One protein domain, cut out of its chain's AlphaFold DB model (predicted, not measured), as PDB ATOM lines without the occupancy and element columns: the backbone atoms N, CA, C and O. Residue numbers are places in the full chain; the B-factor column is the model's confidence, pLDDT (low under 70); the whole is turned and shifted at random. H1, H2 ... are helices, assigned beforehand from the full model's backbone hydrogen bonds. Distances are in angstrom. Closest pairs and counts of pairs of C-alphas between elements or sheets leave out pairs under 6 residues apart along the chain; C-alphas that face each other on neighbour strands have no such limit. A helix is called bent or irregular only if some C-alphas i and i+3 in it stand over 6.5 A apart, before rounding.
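This is residues 151 to 297 of the 299 residues of an uncharacterized protein of Chlamydia ibidis (UniProt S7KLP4). Short, mostly crossed helices form two groups at opposite ends of the longest axis: H1, H2, H3 and H5 round H4 at one end, and a triangle of H8, H9 and H10 with the small H11 at the other. H7 lies between the groups near the middle, strongly kinked H8 reaches back to H4, and H6 lies off to one side, near H3. The printed part has 147 residues with eleven named helices, H1 to H11 in order, and no named strand; the class is all helix. It is compact, with a radius of gyration of the C-alphas of 16.2 A and spans of 48 by 36 by 25 A.

The longest helix, H8, is residues 243 to 260, 19.2 A from first to last C-alpha, beginning at C-alpha 243 (115.819, 112.812, 78.749). It is irregular, with C-alphas 252 and 255 8.8 A apart and a kink of 104 degrees near residue 253. Before it come H7, residues 227 to 239, 18.1 A; H6, 218 to 222; H5, 209 to 215; H4, 197 to 207, 15.3 A; H3, 178 to 186; H2, 168 to 175; and H1, 151 to 162, 16.5 A, from C-alpha 151 (109.874, 120.480, 100.298). After it come H9, 263 to 272, 14.4 A; H10, 278 to 289, 16.7 A; and H11, 293 to 296, ending at C-alpha 296 (118.691, 98.145, 66.325).

H8 and H4 are the hubs, touching four helices each. H8 touches H7 at a steep tilt of 60 degrees, opposite ways, the closest C-alphas being Leu 234 and Ala 245, 5.0 A. H8 and H9 form a helical hairpin, closest at Val 243 and Met 272, 6.2 A. H10 touches H8 at a shallow tilt of 25 degrees, the same way, with Leu 258 and Val 287 at 7.1 A. H11 only just touches H9, with 3 pairs of C-alphas within 8 A, closest at Leu 267 and Leu 295, 6.8 A. With residues 244 to 245 alone, H8 touches H4, about perpendicular at 80 degrees, Met 203 and Leu 244 being 6.9 A apart. H1 touches H4 with residues 154 to 158 alone, about perpendicular at 88 degrees, closest at Ala 158 and Ile 205, 6.0 A. H1 and H2 form a helical hairpin, closest at Leu 153 and Phe 174, 5.9 A. H3 only just touches H4, with 3 pairs within 8 A, closest at Arg 184 and Leu 200, 7.6 A. H5 only just touches H1, with 3 pairs, closest at Phe 154 and Ser 209, 7.1 A. H6 touches no helix; it is close to but not clearly touching H3, Tyr 182 and Arg 221 being 6.6 A apart. H1 and H10 are apart. Every O i to N i+4 pair is within hydrogen-bond range in H1 to H7, H9 and H10, and 12 of 14 in H8; H11 is too short for such a pair.

The C-alphas farthest apart, Asp 169 and Pro 291, are 49.8 A apart. The printed part has no cut. No link is long; H3 to H4, with 10 residues, is short and the others are tight. Mean pLDDT of the printed part is 87.9; residues 189 to 194 are under 70.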
ATOM      1  N   GLU A 151     111.140 121.079 100.737       91.56
ATOM      2  CA  GLU A 151     109.874 120.480 100.298       91.56
ATOM      3  C   GLU A 151     108.809 121.537  99.985       91.56
ATOM      4  O   GLU A 151     108.200 121.495  98.916       91.56
ATOM      5  N   GLY A 152     108.637 122.544 100.848       91.00
ATOM      6  CA  GLY A 152     107.706 123.648 100.601       91.00
ATOM      7  C   GLY A 152     108.046 124.450  99.342       91.00
ATOM      8  O   GLY A 152     107.158 124.786  98.552       91.00
ATOM      9  N   LEU A 153     109.338 124.709  99.119       92.75
ATOM     10  CA  LEU A 153     109.843 125.329  97.893       92.75
ATOM     11  C   LEU A 153     109.542 124.456  96.670       92.75
ATOM     12  O   LEU A 153     109.003 124.960  95.687       92.75
ATOM     13  N   PHE A 154     109.822 123.151  96.746       94.12
ATOM     14  CA  PHE A 154     109.541 122.203  95.666       94.12
ATOM     15  C   PHE A 154     108.057 122.217  95.286       94.12
ATOM     16  O   PHE A 154     107.724 122.386  94.115       94.12
ATOM     17  N   VAL A 155     107.160 122.069  96.268       92.56
ATOM     18  CA  VAL A 155     105.705 122.046  96.047       92.56
ATOM     19  C   VAL A 155     105.230 123.350  95.407       92.56
ATOM     20  O   VAL A 155     104.422 123.328  94.478       92.56
ATOM     21  N   THR A 156     105.763 124.484  95.865       92.31
ATOM     22  CA  THR A 156     105.446 125.806  95.310       92.31
ATOM     23  C   THR A 156     105.869 125.908  93.845       92.31
ATOM     24  O   THR A 156     105.052 126.268  93.000       92.31
ATOM     25  N   ILE A 157     107.107 125.521  93.525       93.81
ATOM     26  CA  ILE A 157     107.648 125.561  92.160       93.81
ATOM     27  C   ILE A 157     106.883 124.609  91.237       93.81
ATOM     28  O   ILE A 157     106.495 125.005  90.143       93.81
ATOM     29  N   ALA A 158     106.629 123.373  91.674       93.12
ATOM     30  CA  ALA A 158     105.905 122.376  90.889       93.12
ATOM     31  C   ALA A 158     104.484 122.845  90.540       93.12
ATOM     32  O   ALA A 158     104.046 122.724  89.395       93.12
ATOM     33  N   ARG A 159     103.778 123.437  91.513       92.88
ATOM     34  CA  ARG A 159     102.454 124.029  91.297       92.88
ATOM     35  C   ARG A 159     102.511 125.186  90.303       92.88
ATOM     36  O   ARG A 159     101.675 125.255  89.405       92.88
ATOM     37  N   ASP A 160     103.458 126.101  90.469       92.19
ATOM     38  CA  ASP A 160     103.547 127.292  89.625       92.19
ATOM     39  C   ASP A 160     103.934 126.917  88.182       92.19
ATOM     40  O   ASP A 160     103.320 127.423  87.238       92.19
ATOM     41  N   LEU A 161     104.830 125.938  88.004       89.38
ATOM     42  CA  LEU A 161     105.182 125.370  86.699       89.38
ATOM     43  C   LEU A 161     103.983 124.721  86.003       89.38
ATOM     44  O   LEU A 161     103.780 124.951  84.813       89.38
ATOM     45  N   ALA A 162     103.144 123.980  86.735       89.19
ATOM     46  CA  ALA A 162     101.910 123.411  86.186       89.19
ATOM     47  C   ALA A 162     100.928 124.492  85.686       89.19
ATOM     48  O   ALA A 162     100.114 124.237  84.800       89.19
ATOM     49  N   LEU A 163     101.023 125.712  86.223       91.44
ATOM     50  CA  LEU A 163     100.260 126.886  85.791       91.44
ATOM     51  C   LEU A 163     100.989 127.725  84.725       91.44
ATOM     52  O   LEU A 163     100.509 128.803  84.369       91.44
ATOM     53  N   GLY A 164     102.145 127.268  84.232       87.88
ATOM     54  CA  GLY A 164     102.973 127.987  83.262       87.88
ATOM     55  C   GLY A 164     103.652 129.237  83.829       87.88
ATOM     56  O   GLY A 164     104.007 130.139  83.070       87.88
ATOM     57  N   LYS A 165     103.804 129.330  85.155       90.69
ATOM     58  CA  LYS A 165     104.463 130.443  85.846       90.69
ATOM     59  C   LYS A 165     105.802 129.988  86.410       90.69
ATOM     60  O   LYS A 165     105.921 128.896  86.953       90.69
ATOM     61  N   VAL A 166     106.803 130.859  86.326       88.19
ATOM     62  CA  VAL A 166     108.120 130.627  86.924       88.19
ATOM     63  C   VAL A 166     108.433 131.795  87.844       88.19
ATOM     64  O   VAL A 166     108.636 132.914  87.378       88.19
ATOM     65  N   ASP A 167     108.449 131.541  89.152       90.62
ATOM     66  CA  ASP A 167     109.001 132.482  90.126       90.62
ATOM     67  C   ASP A 167     110.508 132.226  90.252       90.62
ATOM     68  O   ASP A 167     110.948 131.254  90.874       90.62
ATOM     69  N   GLU A 168     111.302 133.082  89.603       89.31
ATOM     70  CA  GLU A 168     112.761 132.941  89.543       89.31
ATOM     71  C   GLU A 168     113.415 133.006  90.925       89.31
ATOM     72  O   GLU A 168     114.370 132.274  91.177       89.31
ATOM     73  N   ASP A 169     112.886 133.825  91.836       89.50
ATOM     74  CA  ASP A 169     113.435 133.965  93.184       89.50
ATOM     75  C   ASP A 169     113.169 132.702  94.015       89.50
ATOM     76  O   ASP A 169     114.050 132.232  94.734       89.50
ATOM     77  N   CYS A 170     111.977 132.109  93.886       90.44
ATOM     78  CA  CYS A 170     111.638 130.842  94.537       90.44
ATOM     79  C   CYS A 170     112.534 129.706  94.022       90.44
ATOM     80  O   CYS A 170     113.137 128.966  94.806       90.44
ATOM     81  N   LEU A 171     112.687 129.617  92.695       89.31
ATOM     82  CA  LEU A 171     113.564 128.647  92.044       89.31
ATOM     83  C   LEU A 171     115.026 128.837  92.461       89.31
ATOM     84  O   LEU A 171     115.728 127.861  92.734       89.31
ATOM     85  N   TYR A 172     115.483 130.086  92.545       89.75
ATOM     86  CA  TYR A 172     116.821 130.421  93.009       89.75
ATOM     87  C   TYR A 172     117.034 129.942  94.445       89.75
ATOM     88  O   TYR A 172     118.025 129.256  94.706       89.75
ATOM     89  N   THR A 173     116.104 130.227  95.359       90.06
ATOM     90  CA  THR A 173     116.175 129.760  96.751       90.06
ATOM     91  C   THR A 173     116.208 128.234  96.823       90.06
ATOM     92  O   THR A 173     117.071 127.676  97.504       90.06
ATOM     93  N   PHE A 174     115.364 127.541  96.053       91.88
ATOM     94  CA  PHE A 174     115.383 126.078  95.964       91.88
ATOM     95  C   PHE A 174     116.738 125.535  95.495       91.88
ATOM     96  O   PHE A 174     117.274 124.600  96.090       91.88
ATOM     97  N   CYS A 175     117.357 126.166  94.495       89.12
ATOM     98  CA  CYS A 175     118.669 125.761  93.985       89.12
ATOM     99  C   CYS A 175     119.818 125.938  95.000       89.12
ATOM    100  O   CYS A 175     120.926 125.441  94.771       89.12
ATOM    101  N   HIS A 176     119.578 126.645  96.106       87.75
ATOM    102  CA  HIS A 176     120.522 126.818  97.213       87.75
ATOM    103  C   HIS A 176     120.215 125.910  98.411       87.75
ATOM    104  O   HIS A 176     120.942 125.952  99.405       87.75
ATOM    105  N   THR A 177     119.191 125.059  98.319       88.38
ATOM    106  CA  THR A 177     118.891 124.070  99.358       88.38
ATOM    107  C   THR A 177     119.972 122.984  99.425       88.38
ATOM    108  O   THR A 177     120.566 122.629  98.399       88.38
ATOM    109  N   PRO A 178     120.245 122.415 100.613       85.88
ATOM    110  CA  PRO A 178     121.206 121.326 100.772       85.88
ATOM    111  C   PRO A 178     120.923 120.119  99.872       85.88
ATOM    112  O   PRO A 178     121.863 119.550  99.316       85.88
ATOM    113  N   GLU A 179     119.651 119.746  99.701       89.06
ATOM    114  CA  GLU A 179     119.217 118.646  98.837       89.06
ATOM    115  C   GLU A 179     119.646 118.887  97.388       89.06
ATOM    116  O   GLU A 179     120.315 118.051  96.776       89.06
ATOM    117  N   PHE A 180     119.325 120.067  96.851       90.81
ATOM    118  CA  PHE A 180     119.633 120.389  95.464       90.81
ATOM    119  C   PHE A 180     121.140 120.554  95.240       90.81
ATOM    120  O   PHE A 180     121.694 120.089  94.241       90.81
ATOM    121  N   LEU A 181     121.838 121.184  96.188       87.81
ATOM    122  CA  LEU A 181     123.288 121.341  96.129       87.81
ATOM    123  C   LEU A 181     124.015 119.995  96.187       87.81
ATOM    124  O   LEU A 181     125.027 119.832  95.497       87.81
ATOM    125  N   TYR A 182     123.514 119.041  96.977       87.31
ATOM    126  CA  TYR A 182     124.016 117.671  96.989       87.31
ATOM    127  C   TYR A 182     123.848 117.024  95.618       87.31
ATOM    128  O   TYR A 182     124.855 116.637  95.024       87.31
ATOM    129  N   LEU A 183     122.627 117.006  95.073       89.44
ATOM    130  CA  LEU A 183     122.355 116.425  93.759       89.44
ATOM    131  C   LEU A 183     123.265 117.029  92.685       89.44
ATOM    132  O   LEU A 183     123.936 116.309  91.949       89.44
ATOM    133  N   ARG A 184     123.370 118.362  92.646       87.75
ATOM    134  CA  ARG A 184     124.253 119.066  91.712       87.75
ATOM    135  C   ARG A 184     125.717 118.660  91.875       87.75
ATOM    136  O   ARG A 184     126.449 118.643  90.894       87.75
ATOM    137  N   THR A 185     126.157 118.371  93.098       84.00
ATOM    138  CA  THR A 185     127.528 117.911  93.361       84.00
ATOM    139  C   THR A 185     127.725 116.471  92.890       84.00
ATOM    140  O   THR A 185     128.758 116.179  92.305       84.00
ATOM    141  N   VAL A 186     126.747 115.583  93.087       84.88
ATOM    142  CA  VAL A 186     126.823 114.193  92.603       84.88
ATOM    143  C   VAL A 186     126.843 114.135  91.075       84.88
ATOM    144  O   VAL A 186     127.557 113.330  90.485       84.88
ATOM    145  N   LEU A 187     126.094 115.029  90.433       85.50
ATOM    146  CA  LEU A 187     126.046 115.164  88.979       85.50
ATOM    147  C   LEU A 187     127.158 116.076  88.422       85.50
ATOM    148  O   LEU A 187     127.200 116.337  87.217       85.50
ATOM    149  N   ALA A 188     128.063 116.577  89.274       70.69
ATOM    150  CA  ALA A 188     129.177 117.411  88.843       70.69
ATOM    151  C   ALA A 188     130.186 116.583  88.032       70.69
ATOM    152  O   ALA A 188     130.499 115.448  88.375       70.69
ATOM    153  N   GLY A 189     130.706 117.166  86.952       60.66
ATOM    154  CA  GLY A 189     131.593 116.482  86.002       60.66
ATOM    155  C   GLY A 189     130.938 116.205  84.650       60.66
ATOM    156  O   GLY A 189     131.651 116.045  83.665       60.66
ATOM    157  N   ALA A 190     129.605 116.268  84.574       58.12
ATOM    158  CA  ALA A 190     128.902 116.296  83.300       58.12
ATOM    159  C   ALA A 190     129.223 117.577  82.512       58.12
ATOM    160  O   ALA A 190     129.477 118.637  83.096       58.12
ATOM    161  N   GLU A 191     129.171 117.491  81.182       61.81
ATOM    162  CA  GLU A 191     129.389 118.636  80.301       61.81
ATOM    163  C   GLU A 191     128.496 119.817  80.725       61.81
ATOM    164  O   GLU A 191     127.270 119.703  80.814       61.81
ATOM    165  N   THR A 192     129.114 120.971  80.989       59.84
ATOM    166  CA  THR A 192     128.446 122.159  81.558       59.84
ATOM    167  C   THR A 192     127.306 122.692  80.693       59.84
ATOM    168  O   THR A 192     126.444 123.411  81.193       59.84
ATOM    169  N   ARG A 193     127.281 122.324  79.407       62.72
ATOM    170  CA  ARG A 193     126.199 122.646  78.469       62.72
ATOM    171  C   ARG A 193     124.924 121.844  78.731       62.72
ATOM    172  O   ARG A 193     123.842 122.383  78.539       62.72
ATOM    173  N   LEU A 194     125.050 120.596  79.181       66.56
ATOM    174  CA  LEU A 194     123.916 119.712  79.463       66.56
ATOM    175  C   LEU A 194     123.388 119.941  80.886       66.56
ATOM    176  O   LEU A 194     122.187 120.065  81.097       66.56
ATOM    177  N   ALA A 195     124.285 120.080  81.867       76.56
ATOM    178  CA  ALA A 195     123.944 120.168  83.288       76.56
ATOM    179  C   ALA A 195     123.789 121.614  83.806       76.56
ATOM    180  O   ALA A 195     124.351 121.974  84.846       76.56
ATOM    181  N   SER A 196     123.058 122.478  83.090       84.62
ATOM    182  CA  SER A 196     122.772 123.820  83.619       84.62
ATOM    183  C   SER A 196     121.933 123.730  84.902       84.62
ATOM    184  O   SER A 196     121.150 122.798  85.079       84.62
ATOM    185  N   VAL A 197     122.071 124.705  85.810       86.00
ATOM    186  CA  VAL A 197     121.310 124.718  87.077       86.00
ATOM    187  C   VAL A 197     119.803 124.669  86.814       86.00
ATOM    188  O   VAL A 197     119.098 123.916  87.475       86.00
ATOM    189  N   ALA A 198     119.333 125.412  85.810       86.00
ATOM    190  CA  ALA A 198     117.930 125.426  85.414       86.00
ATOM    191  C   ALA A 198     117.472 124.075  84.840       86.00
ATOM    192  O   ALA A 198     116.411 123.592  85.218       86.00
ATOM    193  N   ALA A 199     118.278 123.434  83.986       88.25
ATOM    194  CA  ALA A 199     117.942 122.129  83.414       88.25
ATOM    195  C   ALA A 199     117.872 121.034  84.492       88.25
ATOM    196  O   ALA A 199     116.946 120.227  84.501       88.25
ATOM    197  N   LEU A 200     118.811 121.048  85.445       91.25
ATOM    198  CA  LEU A 200     118.789 120.139  86.592       91.25
ATOM    199  C   LEU A 200     117.582 120.393  87.495       91.25
ATOM    200  O   LEU A 200     116.945 119.440  87.930       91.25
ATOM    201  N   ALA A 201     117.251 121.658  87.764       91.19
ATOM    202  CA  ALA A 201     116.062 121.996  88.536       91.19
ATOM    203  C   ALA A 201     114.790 121.513  87.836       91.19
ATOM    204  O   ALA A 201     113.969 120.866  88.473       91.19
ATOM    205  N   HIS A 202     114.667 121.722  86.526       90.38
ATOM    206  CA  HIS A 202     113.531 121.234  85.749       90.38
ATOM    207  C   HIS A 202     113.385 119.711  85.834       90.38
ATOM    208  O   HIS A 202     112.327 119.219  86.209       90.38
ATOM    209  N   MET A 203     114.475 118.973  85.592       93.06
ATOM    210  CA  MET A 203     114.504 117.510  85.697       93.06
ATOM    211  C   MET A 203     114.069 117.017  87.083       93.06
ATOM    212  O   MET A 203     113.335 116.039  87.197       93.06
ATOM    213  N   VAL A 204     114.525 117.687  88.141       94.25
ATOM    214  CA  VAL A 204     114.174 117.350  89.526       94.25
ATOM    215  C   VAL A 204     112.695 117.590  89.803       94.25
ATOM    216  O   VAL A 204     112.046 116.735  90.402       94.25
ATOM    217  N   ILE A 205     112.163 118.735  89.372       93.31
ATOM    218  CA  ILE A 205     110.758 119.068  89.602       93.31
ATOM    219  C   ILE A 205     109.840 118.121  88.815       93.31
ATOM    220  O   ILE A 205     108.888 117.589  89.385       93.31
ATOM    221  N   GLU A 206     110.148 117.847  87.545       92.06
ATOM    222  CA  GLU A 206     109.377 116.920  86.704       92.06
ATOM    223  C   GLU A 206     109.469 115.464  87.172       92.06
ATOM    224  O   GLU A 206     108.478 114.737  87.124       92.06
ATOM    225  N   GLY A 207     110.635 115.032  87.665       91.81
ATOM    226  CA  GLY A 207     110.835 113.675  88.182       91.81
ATOM    227  C   GLY A 207     110.091 113.381  89.491       91.81
ATOM    228  O   GLY A 207     109.952 112.213  89.865       91.81
ATOM    229  N   GLY A 208     109.572 114.414  90.159       92.06
ATOM    230  CA  GLY A 208     108.709 114.303  91.330       92.06
ATOM    231  C   GLY A 208     109.446 114.362  92.671       92.06
ATOM    232  O   GLY A 208     110.598 113.945  92.816       92.06
ATOM    233  N   SER A 209     108.738 114.873  93.682       92.06
ATOM    234  CA  SER A 209     109.287 115.132  95.019       92.06
ATOM    235  C   SER A 209     109.762 113.860  95.715       92.06
ATOM    236  O   SER A 209     110.858 113.839  96.269       92.06
ATOM    237  N   GLU A 210     108.972 112.787  95.654       92.31
ATOM    238  CA  GLU A 210     109.280 111.502  96.291       92.31
ATOM    239  C   GLU A 210     110.653 110.975  95.853       92.31
ATOM    240  O   GLU A 210     111.503 110.651  96.686       92.31
ATOM    241  N   LEU A 211     110.904 110.965  94.539       93.31
ATOM    242  CA  LEU A 211     112.177 110.518  93.993       93.31
ATOM    243  C   LEU A 211     113.317 111.430  94.456       93.31
ATOM    244  O   LEU A 211     114.315 110.945  94.988       93.31
ATOM    245  N   PHE A 212     113.161 112.745  94.307       93.75
ATOM    246  CA  PHE A 212     114.198 113.705  94.668       93.75
ATOM    247  C   PHE A 212     114.615 113.611  96.142       93.75
ATOM    248  O   PHE A 212     115.809 113.493  96.436       93.75
ATOM    249  N   PHE A 213     113.649 113.623  97.064       91.31
ATOM    250  CA  PHE A 213     113.934 113.596  98.498       91.31
ATOM    251  C   PHE A 213     114.429 112.227  98.974       91.31
ATOM    252  O   PHE A 213     115.265 112.186  99.876       91.31
ATOM    253  N   SER A 214     114.008 111.123  98.342       90.44
ATOM    254  CA  SER A 214     114.550 109.791  98.654       90.44
ATOM    255  C   SER A 214     116.035 109.663  98.284       90.44
ATOM    256  O   SER A 214     116.828 109.113  99.047       90.44
ATOM    257  N   LEU A 215     116.442 110.233  97.146       89.38
ATOM    258  CA  LEU A 215     117.830 110.205  96.683       89.38
ATOM    259  C   LEU A 215     118.726 111.173  97.460       89.38
ATOM    260  O   LEU A 215     119.913 110.904  97.640       89.38
ATOM    261  N   CYS A 216     118.170 112.285  97.939       86.19
ATOM    262  CA  CYS A 216     118.917 113.341  98.620       86.19
ATOM    263  C   CYS A 216     118.773 113.299 100.144       86.19
ATOM    264  O   CYS A 216     118.984 114.331 100.783       86.19
ATOM    265  N   ASP A 217     118.402 112.161 100.734       81.94
ATOM    266  CA  ASP A 217     118.186 112.042 102.176       81.94
ATOM    267  C   ASP A 217     119.459 112.329 103.005       81.94
ATOM    268  O   ASP A 217     120.585 112.420 102.504       81.94
ATOM    269  N   ALA A 218     119.295 112.509 104.318       74.12
ATOM    270  CA  ALA A 218     120.415 112.856 105.191       74.12
ATOM    271  C   ALA A 218     121.527 111.790 105.210       74.12
ATOM    272  O   ALA A 218     122.694 112.143 105.390       74.12
ATOM    273  N   ASN A 219     121.179 110.515 105.010       77.81
ATOM    274  CA  ASN A 219     122.135 109.415 105.006       77.81
ATOM    275  C   ASN A 219     123.000 109.468 103.746       77.81
ATOM    276  O   ASN A 219     124.226 109.498 103.843       77.81
ATOM    277  N   ASN A 220     122.375 109.577 102.577       77.31
ATOM    278  CA  ASN A 220     123.041 109.678 101.284       77.31
ATOM    279  C   ASN A 220     123.946 110.910 101.231       77.31
ATOM    280  O   ASN A 220     125.101 110.811 100.811       77.31
ATOM    281  N   ARG A 221     123.493 112.048 101.771       79.62
ATOM    282  CA  ARG A 221     124.311 113.269 101.875       79.62
ATOM    283  C   ARG A 221     125.530 113.137 102.789       79.62
ATOM    284  O   ARG A 221     126.479 113.900 102.624       79.62
ATOM    285  N   ALA A 222     125.507 112.215 103.749       75.06
ATOM    286  CA  ALA A 222     126.631 111.954 104.647       75.06
ATOM    287  C   ALA A 222     127.653 110.962 104.061       75.06
ATOM    288  O   ALA A 222     128.748 110.816 104.607       75.06
ATOM    289  N   THR A 223     127.315 110.280 102.964       74.88
ATOM    290  CA  THR A 223     128.221 109.344 102.291       74.88
ATOM    291  C   THR A 223     129.130 110.038 101.278       74.88
ATOM    292  O   THR A 223     128.828 111.116 100.765       74.88
ATOM    293  N   ALA A 224     130.269 109.408 100.984       76.00
ATOM    294  CA  ALA A 224     131.155 109.870  99.926       76.00
ATOM    295  C   ALA A 224     130.497 109.670  98.552       76.00
ATOM    296  O   ALA A 224     129.994 108.588  98.257       76.00
ATOM    297  N   ILE A 225     130.564 110.707  97.718       82.75
ATOM    298  CA  ILE A 225     130.046 110.689  96.348       82.75
ATOM    299  C   ILE A 225     130.851 109.686  95.516       82.75
ATOM    300  O   ILE A 225     132.080 109.767  95.468       82.75
ATOM    301  N   SER A 226     130.159 108.763  94.846       84.00
ATOM    302  CA  SER A 226     130.761 107.752  93.967       84.00
ATOM    303  C   SER A 226     130.078 107.687  92.599       84.00
ATOM    304  O   SER A 226     128.920 108.082  92.447       84.00
ATOM    305  N   ASP A 227     130.771 107.124  91.604       87.31
ATOM    306  CA  ASP A 227     130.193 106.888  90.273       87.31
ATOM    307  C   ASP A 227     128.942 106.005  90.345       87.31
ATOM    308  O   ASP A 227     127.972 106.238  89.629       87.31
ATOM    309  N   GLN A 228     128.924 105.018  91.247       88.00
ATOM    310  CA  GLN A 228     127.763 104.150  91.444       88.00
ATOM    311  C   GLN A 228     126.548 104.934  91.954       88.00
ATOM    312  O   GLN A 228     125.440 104.716  91.468       88.00
ATOM    313  N   GLN A 229     126.745 105.868  92.890       86.31
ATOM    314  CA  GLN A 229     125.666 106.741  93.365       86.31
ATOM    315  C   GLN A 229     125.151 107.648  92.251       86.31
ATOM    316  O   GLN A 229     123.941 107.754  92.054       86.31
ATOM    317  N   ARG A 230     126.060 108.252  91.476       89.94
ATOM    318  CA  ARG A 230     125.694 109.077  90.322       89.94
ATOM    319  C   ARG A 230     124.868 108.287  89.308       89.94
ATOM    320  O   ARG A 230     123.804 108.751  88.907       89.94
ATOM    321  N   ARG A 231     125.325 107.091  88.925       91.81
ATOM    322  CA  ARG A 231     124.600 106.200  88.005       91.81
ATOM    323  C   ARG A 231     123.230 105.832  88.558       91.81
ATOM    324  O   ARG A 231     122.258 105.944  87.827       91.81
ATOM    325  N   GLY A 232     123.139 105.469  89.839       92.06
ATOM    326  CA  GLY A 232     121.867 105.140  90.486       92.06
ATOM    327  C   GLY A 232     120.852 106.284  90.410       92.06
ATOM    328  O   GLY A 232     119.708 106.064  90.025       92.06
ATOM    329  N   ILE A 233     121.288 107.518  90.684       92.44
ATOM    330  CA  ILE A 233     120.450 108.718  90.550       92.44
ATOM    331  C   ILE A 233     119.994 108.912  89.098       92.44
ATOM    332  O   ILE A 233     118.806 109.098  88.845       92.44
ATOM    333  N   LEU A 234     120.924 108.872  88.139       93.44
ATOM    334  CA  LEU A 234     120.616 109.095  86.724       93.44
ATOM    335  C   LEU A 234     119.689 108.013  86.155       93.44
ATOM    336  O   LEU A 234     118.777 108.338  85.402       93.44
ATOM    337  N   ILE A 235     119.874 106.753  86.551       93.69
ATOM    338  CA  ILE A 235     118.990 105.644  86.181       93.69
ATOM    339  C   ILE A 235     117.586 105.880  86.738       93.69
ATOM    340  O   ILE A 235     116.620 105.776  85.992       93.69
ATOM    341  N   ALA A 236     117.458 106.285  88.003       94.75
ATOM    342  CA  ALA A 236     116.146 106.503  88.604       94.75
ATOM    343  C   ALA A 236     115.359 107.645  87.924       94.75
ATOM    344  O   ALA A 236     114.147 107.543  87.741       94.75
ATOM    345  N   TYR A 237     116.035 108.714  87.485       95.00
ATOM    346  CA  TYR A 237     115.395 109.766  86.680       95.00
ATOM    347  C   TYR A 237     115.134 109.332  85.229       95.00
ATOM    348  O   TYR A 237     114.105 109.689  84.658       95.00
ATOM    349  N   MET A 238     116.020 108.535  84.629       94.50
ATOM    350  CA  MET A 238     115.811 107.940  83.303       94.50
ATOM    351  C   MET A 238     114.570 107.037  83.287       94.50
ATOM    352  O   MET A 238     113.778 107.115  82.354       94.50
ATOM    353  N   GLU A 239     114.349 106.233  84.327       93.31
ATOM    354  CA  GLU A 239     113.149 105.394  84.478       93.31
ATOM    355  C   GLU A 239     111.857 106.218  84.599       93.31
ATOM    356  O   GLU A 239     110.779 105.736  84.256       93.31
ATOM    357  N   ARG A 240     111.957 107.488  85.016       93.12
ATOM    358  CA  ARG A 240     110.859 108.472  84.976       93.12
ATOM    359  C   ARG A 240     110.717 109.174  83.617       93.12
ATOM    360  O   ARG A 240     109.914 110.092  83.493       93.12
ATOM    361  N   GLY A 241     111.482 108.769  82.604       91.56
ATOM    362  CA  GLY A 241     111.453 109.350  81.260       91.56
ATOM    363  C   GLY A 241     112.235 110.657  81.121       91.56
ATOM    364  O   GLY A 241     112.044 111.384  80.147       91.56
ATOM    365  N   MET A 242     113.108 110.996  82.077       93.75
ATOM    366  CA  MET A 242     113.867 112.245  82.016       93.75
ATOM    367  C   MET A 242     115.010 112.150  81.003       93.75
ATOM    368  O   MET A 242     116.071 111.588  81.281       93.75
ATOM    369  N   VAL A 243     114.829 112.785  79.843       92.44
ATOM    370  CA  VAL A 243     115.819 112.812  78.749       92.44
ATOM    371  C   VAL A 243     117.164 113.390  79.202       92.44
ATOM    372  O   VAL A 243     118.221 112.883  78.822       92.44
ATOM    373  N   LEU A 244     117.143 114.422  80.055       92.00
ATOM    374  CA  LEU A 244     118.370 115.007  80.592       92.00
ATOM    375  C   LEU A 244     119.197 113.965  81.356       92.00
ATOM    376  O   LEU A 244     120.414 113.932  81.200       92.00
ATOM    377  N   ALA A 245     118.560 113.082  82.126       92.94
ATOM    378  CA  ALA A 245     119.270 112.050  82.872       92.94
ATOM    379  C   ALA A 245     119.994 111.073  81.934       92.94
ATOM    380  O   ALA A 245     121.153 110.734  82.180       92.94
ATOM    381  N   SER A 246     119.370 110.699  80.813       91.94
ATOM    382  CA  SER A 246     120.001 109.860  79.787       91.94
ATOM    383  C   SER A 246     121.204 110.530  79.133       91.94
ATOM    384  O   SER A 246     122.253 109.905  78.977       91.94
ATOM    385  N   LEU A 247     121.085 111.816  78.798       91.19
ATOM    386  CA  LEU A 247     122.187 112.594  78.229       91.19
ATOM    387  C   LEU A 247     123.352 112.742  79.214       91.19
ATOM    388  O   LEU A 247     124.513 112.614  78.826       91.19
ATOM    389  N   LEU A 248     123.057 112.971  80.495       90.62
ATOM    390  CA  LEU A 248     124.072 113.037  81.544       90.62
ATOM    391  C   LEU A 248     124.743 111.677  81.773       90.62
ATOM    392  O   LEU A 248     125.939 111.642  82.060       90.62
ATOM    393  N   LEU A 249     124.012 110.571  81.621       90.75
ATOM    394  CA  LEU A 249     124.574 109.228  81.726       90.75
ATOM    395  C   LEU A 249     125.513 108.928  80.549       90.75
ATOM    396  O   LEU A 249     126.605 108.413  80.768       90.75
ATOM    397  N   LEU A 250     125.155 109.334  79.324       89.81
ATOM    398  CA  LEU A 250     126.054 109.241  78.167       89.81
ATOM    399  C   LEU A 250     127.332 110.055  78.356       89.81
ATOM    400  O   LEU A 250     128.421 109.539  78.123       89.81
ATOM    401  N   ALA A 251     127.205 111.305  78.800       86.75
ATOM    402  CA  ALA A 251     128.347 112.207  78.939       86.75
ATOM    403  C   ALA A 251     129.407 111.691  79.928       86.75
ATOM    404  O   ALA A 251     130.570 112.075  79.840       86.75
ATOM    405  N   ASN A 252     129.007 110.842  80.877       84.00
ATOM    406  CA  ASN A 252     129.854 110.409  81.981       84.00
ATOM    407  C   ASN A 252     130.212 108.916  81.957       84.00
ATOM    408  O   ASN A 252     131.298 108.542  82.392       84.00
ATOM    409  N   ASP A 253     129.295 108.063  81.503       88.38
ATOM    410  CA  ASP A 253     129.319 106.618  81.738       88.38
ATOM    411  C   ASP A 253     128.955 105.815  80.473       88.38
ATOM    412  O   ASP A 253     128.468 104.691  80.569       88.38
ATOM    413  N   GLN A 254     129.213 106.359  79.278       90.06
ATOM    414  CA  GLN A 254     128.866 105.742  77.987       90.06
ATOM    415  C   GLN A 254     129.257 104.257  77.874       90.06
ATOM    416  O   GLN A 254     128.448 103.426  77.465       90.06
ATOM    417  N   GLU A 255     130.505 103.929  78.219       89.69
ATOM    418  CA  GLU A 255     131.028 102.563  78.111       89.69
ATOM    419  C   GLU A 255     130.303 101.621  79.075       89.69
ATOM    420  O   GLU A 255     129.931 100.507  78.719       89.69
ATOM    421  N   TRP A 256     130.036 102.104  80.289       92.44
ATOM    422  CA  TRP A 256     129.301 101.349  81.292       92.44
ATOM    423  C   TRP A 256     127.864 101.077  80.831       92.44
ATOM    424  O   TRP A 256     127.406  99.945  80.924       92.44
ATOM    425  N   VAL A 257     127.181 102.067  80.241       92.81
ATOM    426  CA  VAL A 257     125.830 101.887  79.675       92.81
ATOM    427  C   VAL A 257     125.813 100.804  78.595       92.81
ATOM    428  O   VAL A 257     124.922  99.959  78.594       92.81
ATOM    429  N   LEU A 258     126.795 100.799  77.688       92.56
ATOM    430  CA  LEU A 258     126.843  99.835  76.584       92.56
ATOM    431  C   LEU A 258     126.944  98.379  77.070       92.56
ATOM    432  O   LEU A 258     126.304  97.494  76.490       92.56
ATOM    433  N   HIS A 259     127.735  98.133  78.117       90.81
ATOM    434  CA  HIS A 259     128.024  96.777  78.601       90.81
ATOM    435  C   HIS A 259     127.074  96.300  79.697       90.81
ATOM    436  O   HIS A 259     126.714  95.128  79.712       90.81
ATOM    437  N   GLU A 260     126.644  97.190  80.589       93.06
ATOM    438  CA  GLU A 260     125.963  96.796  81.830       93.06
ATOM    439  C   GLU A 260     124.440  96.900  81.740       93.06
ATOM    440  O   GLU A 260     123.731  96.261  82.517       93.06
ATOM    441  N   PHE A 261     123.894  97.668  80.791       93.75
ATOM    442  CA  PHE A 261     122.442  97.713  80.621       93.75
ATOM    443  C   PHE A 261     121.914  96.389  80.062       93.75
ATOM    444  O   PHE A 261     122.442  95.903  79.063       93.75
ATOM    445  N   PRO A 262     120.829  95.820  80.613       92.75
ATOM    446  CA  PRO A 262     120.091  94.738  79.962       92.75
ATOM    447  C   PRO A 262     119.553  95.170  78.593       92.75
ATOM    448  O   PRO A 262     119.303  96.354  78.381       92.75
ATOM    449  N   ASP A 263     119.331  94.226  77.674       92.06
ATOM    450  CA  ASP A 263     118.909  94.532  76.293       92.06
ATOM    451  C   ASP A 263     117.646  95.405  76.238       92.06
ATOM    452  O   ASP A 263     117.599  96.391  75.505       92.06
ATOM    453  N   VAL A 264     116.653  95.095  77.076       91.25
ATOM    454  CA  VAL A 264     115.398  95.858  77.175       91.25
ATOM    455  C   VAL A 264     115.653  97.291  77.649       91.25
ATOM    456  O   VAL A 264     115.142  98.245  77.065       91.25
ATOM    457  N   THR A 265     116.472  97.461  78.689       91.56
ATOM    458  CA  THR A 265     116.813  98.780  79.236       91.56
ATOM    459  C   THR A 265     117.628  99.596  78.240       91.56
ATOM    460  O   THR A 265     117.376 100.786  78.082       91.56
ATOM    461  N   LEU A 266     118.570  98.963  77.538       92.94
ATOM    462  CA  LEU A 266     119.382  99.606  76.511       92.94
ATOM    463  C   LEU A 266     118.527 100.069  75.327       92.94
ATOM    464  O   LEU A 266     118.715 101.181  74.838       92.94
ATOM    465  N   LEU A 267     117.558  99.260  74.898       91.50
ATOM    466  CA  LEU A 267     116.640  99.623  73.822       91.50
ATOM    467  C   LEU A 267     115.755 100.813  74.223       91.50
ATOM    468  O   LEU A 267     115.694 101.797  73.485       91.50
ATOM    469  N   ASN A 268     115.163 100.779  75.421       90.56
ATOM    470  CA  ASN A 268     114.396 101.907  75.963       90.56
ATOM    471  C   ASN A 268     115.260 103.168  76.074       90.56
ATOM    472  O   ASN A 268     114.842 104.253  75.676       90.56
ATOM    473  N   PHE A 269     116.492 103.024  76.564       92.88
ATOM    474  CA  PHE A 269     117.441 104.121  76.673       92.88
ATOM    475  C   PHE A 269     117.719 104.766  75.314       92.88
ATOM    476  O   PHE A 269     117.616 105.983  75.197       92.88
ATOM    477  N   ILE A 270     118.002 103.967  74.279       91.94
ATOM    478  CA  ILE A 270     118.261 104.468  72.923       91.94
ATOM    479  C   ILE A 270     117.035 105.188  72.350       91.94
ATOM    480  O   ILE A 270     117.187 106.235  71.723       91.94
ATOM    481  N   GLN A 271     115.825 104.675  72.590       90.75
ATOM    482  CA  GLN A 271     114.588 105.311  72.125       90.75
ATOM    483  C   GLN A 271     114.343 106.694  72.745       90.75
ATOM    484  O   GLN A 271     113.731 107.542  72.098       90.75
ATOM    485  N   MET A 272     114.836 106.946  73.961       90.19
ATOM    486  CA  MET A 272     114.711 108.252  74.621       90.19
ATOM    487  C   MET A 272     115.756 109.278  74.168       90.19
ATOM    488  O   MET A 272     115.612 110.467  74.462       90.19
ATOM    489  N   LEU A 273     116.826 108.853  73.490       90.69
ATOM    490  CA  LEU A 273     117.906 109.758  73.116       90.69
ATOM    491  C   LEU A 273     117.482 110.698  71.974       90.69
ATOM    492  O   LEU A 273     117.029 110.233  70.922       90.69
ATOM    493  N   PRO A 274     117.698 112.019  72.112       89.25
ATOM    494  CA  PRO A 274     117.470 112.961  71.025       89.25
ATOM    495  C   PRO A 274     118.404 112.653  69.853       89.25
ATOM    496  O   PRO A 274     119.621 112.558  70.031       89.25
ATOM    497  N   LYS A 275     117.842 112.503  68.649       84.50
ATOM    498  CA  LYS A 275     118.589 112.130  67.433       84.50
ATOM    499  C   LYS A 275     119.466 113.259  66.887       84.50
ATOM    500  O   LYS A 275     120.371 113.007  66.100       84.50
ATOM    501  N   ASP A 276     119.181 114.493  67.274       84.38
ATOM    502  CA  ASP A 276     119.863 115.722  66.872       84.38
ATOM    503  C   ASP A 276     121.101 116.037  67.728       84.38
ATOM    504  O   ASP A 276     121.925 116.867  67.347       84.38
ATOM    505  N   VAL A 277     121.273 115.347  68.859       85.00
ATOM    506  CA  VAL A 277     122.417 115.540  69.753       85.00
ATOM    507  C   VAL A 277     123.585 114.649  69.323       85.00
ATOM    508  O   VAL A 277     123.452 113.432  69.207       85.00
ATOM    509  N   LEU A 278     124.762 115.258  69.141       84.62
ATOM    510  CA  LEU A 278     125.987 114.587  68.681       84.62
ATOM    511  C   LEU A 278     126.365 113.373  69.548       84.62
ATOM    512  O   LEU A 278     126.591 112.292  69.014       84.62
ATOM    513  N   HIS A 279     126.332 113.516  70.878       82.44
ATOM    514  CA  HIS A 279     126.609 112.415  71.817       82.44
ATOM    515  C   HIS A 279     125.686 111.207  71.620       82.44
ATOM    516  O   HIS A 279     126.129 110.063  71.713       82.44
ATOM    517  N   SER A 280     124.410 111.441  71.302       89.19
ATOM    518  CA  SER A 280     123.457 110.366  71.018       89.19
ATOM    519  C   SER A 280     123.823 109.623  69.735       89.19
ATOM    520  O   SER A 280     123.799 108.395  69.701       89.19
ATOM    521  N   GLN A 281     124.192 110.356  68.680       89.50
ATOM    522  CA  GLN A 281     124.588 109.768  67.395       89.50
ATOM    523  C   GLN A 281     125.870 108.940  67.530       89.50
ATOM    524  O   GLN A 281     125.940 107.809  67.042       89.50
ATOM    525  N   GLU A 282     126.863 109.470  68.246       89.69
ATOM    526  CA  GLU A 282     128.099 108.754  68.553       89.69
ATOM    527  C   GLU A 282     127.817 107.473  69.343       89.69
ATOM    528  O   GLU A 282     128.341 106.414  68.998       89.69
ATOM    529  N   PHE A 283     126.938 107.519  70.347       91.81
ATOM    530  CA  PHE A 283     126.560 106.324  71.093       91.81
ATOM    531  C   PHE A 283     125.856 105.278  70.222       91.81
ATOM    532  O   PHE A 283     126.260 104.116  70.232       91.81
ATOM    533  N   ILE A 284     124.868 105.678  69.419       91.38
ATOM    534  CA  ILE A 284     124.133 104.765  68.529       91.38
ATOM    535  C   ILE A 284     125.082 104.098  67.525       91.38
ATOM    536  O   ILE A 284     125.018 102.885  67.327       91.38
ATOM    537  N   SER A 285     126.011 104.856  66.934       90.25
ATOM    538  CA  SER A 285     127.012 104.284  66.024       90.25
ATOM    539  C   SER A 285     127.910 103.249  66.714       90.25
ATOM    540  O   SER A 285     128.217 102.215  66.120       90.25
ATOM    541  N   ARG A 286     128.265 103.457  67.991       91.00
ATOM    542  CA  ARG A 286     129.002 102.457  68.778       91.00
ATOM    543  C   ARG A 286     128.170 101.219  69.088       91.00
ATOM    544  O   ARG A 286     128.707 100.121  69.001       91.00
ATOM    545  N   VAL A 287     126.880 101.366  69.392       91.75
ATOM    546  CA  VAL A 287     125.977 100.216  69.583       91.75
ATOM    547  C   VAL A 287     125.921  99.373  68.304       91.75
ATOM    548  O   VAL A 287     126.075  98.154  68.381       91.75
ATOM    549  N   LEU A 288     125.802 100.008  67.134       91.38
ATOM    550  CA  LEU A 288     125.814  99.333  65.828       91.38
ATOM    551  C   LEU A 288     127.153  98.651  65.500       91.38
ATOM    552  O   LEU A 288     127.171  97.666  64.767       91.38
ATOM    553  N   ALA A 289     128.264  99.156  66.037       90.75
ATOM    554  CA  ALA A 289     129.584  98.536  65.907       90.75
ATOM    555  C   ALA A 289     129.859  97.451  66.969       90.75
ATOM    556  O   ALA A 289     130.892  96.783  66.918       90.75
ATOM    557  N   SER A 290     128.962  97.283  67.944       91.19
ATOM    558  CA  SER A 290     129.109  96.332  69.043       91.19
ATOM    559  C   SER A 290     128.428  94.988  68.735       91.19
ATOM    560  O   SER A 290     127.562  94.913  67.860       91.19
ATOM    561  N   PRO A 291     128.710  93.926  69.512       88.75
ATOM    562  CA  PRO A 291     127.968  92.663  69.429       88.75
ATOM    563  C   PRO A 291     126.454  92.805  69.658       88.75
ATOM    564  O   PRO A 291     125.699  91.890  69.343       88.75
ATOM    565  N   ARG A 292     125.999  93.945  70.199       89.06
ATOM    566  CA  ARG A 292     124.591  94.248  70.494       89.06
ATOM    567  C   ARG A 292     123.876  94.993  69.362       89.06
ATOM    568  O   ARG A 292     122.750  95.444  69.548       89.06
ATOM    569  N   ALA A 293     124.488  95.092  68.179       89.12
ATOM    570  CA  ALA A 293     123.901  95.744  67.006       89.12
ATOM    571  C   ALA A 293     122.529  95.176  66.602       89.12
ATOM    572  O   ALA A 293     121.702  95.902  66.053       89.12
ATOM    573  N   TYR A 294     122.271  93.900  66.912       88.06
ATOM    574  CA  TYR A 294     121.005  93.230  66.615       88.06
ATOM    575  C   TYR A 294     119.789  93.936  67.239       88.06
ATOM    576  O   TYR A 294     118.714  93.890  66.654       88.06
ATOM    577  N   LEU A 295     119.964  94.654  68.359       85.50
ATOM    578  CA  LEU A 295     118.897  95.409  69.033       85.50
ATOM    579  C   LEU A 295     118.317  96.547  68.184       85.50
ATOM    580  O   LEU A 295     117.203  96.991  68.438       85.50
ATOM    581  N   LEU A 296     119.080  97.041  67.207       81.88
ATOM    582  CA  LEU A 296     118.691  98.145  66.325       81.88
ATOM    583  C   LEU A 296     118.367  97.677  64.900       81.88
ATOM    584  O   LEU A 296     118.076  98.503  64.041       81.88
ATOM    585  N   GLN A 297     118.475  96.373  64.635       72.00
ATOM    586  CA  GLN A 297     118.247  95.764  63.319       72.00
ATOM    587  C   GLN A 297     116.949  94.952  63.260       72.00
ATOM    588  O   GLN A 297     116.537  94.542  62.179       72.00
TER     589      GLN A 297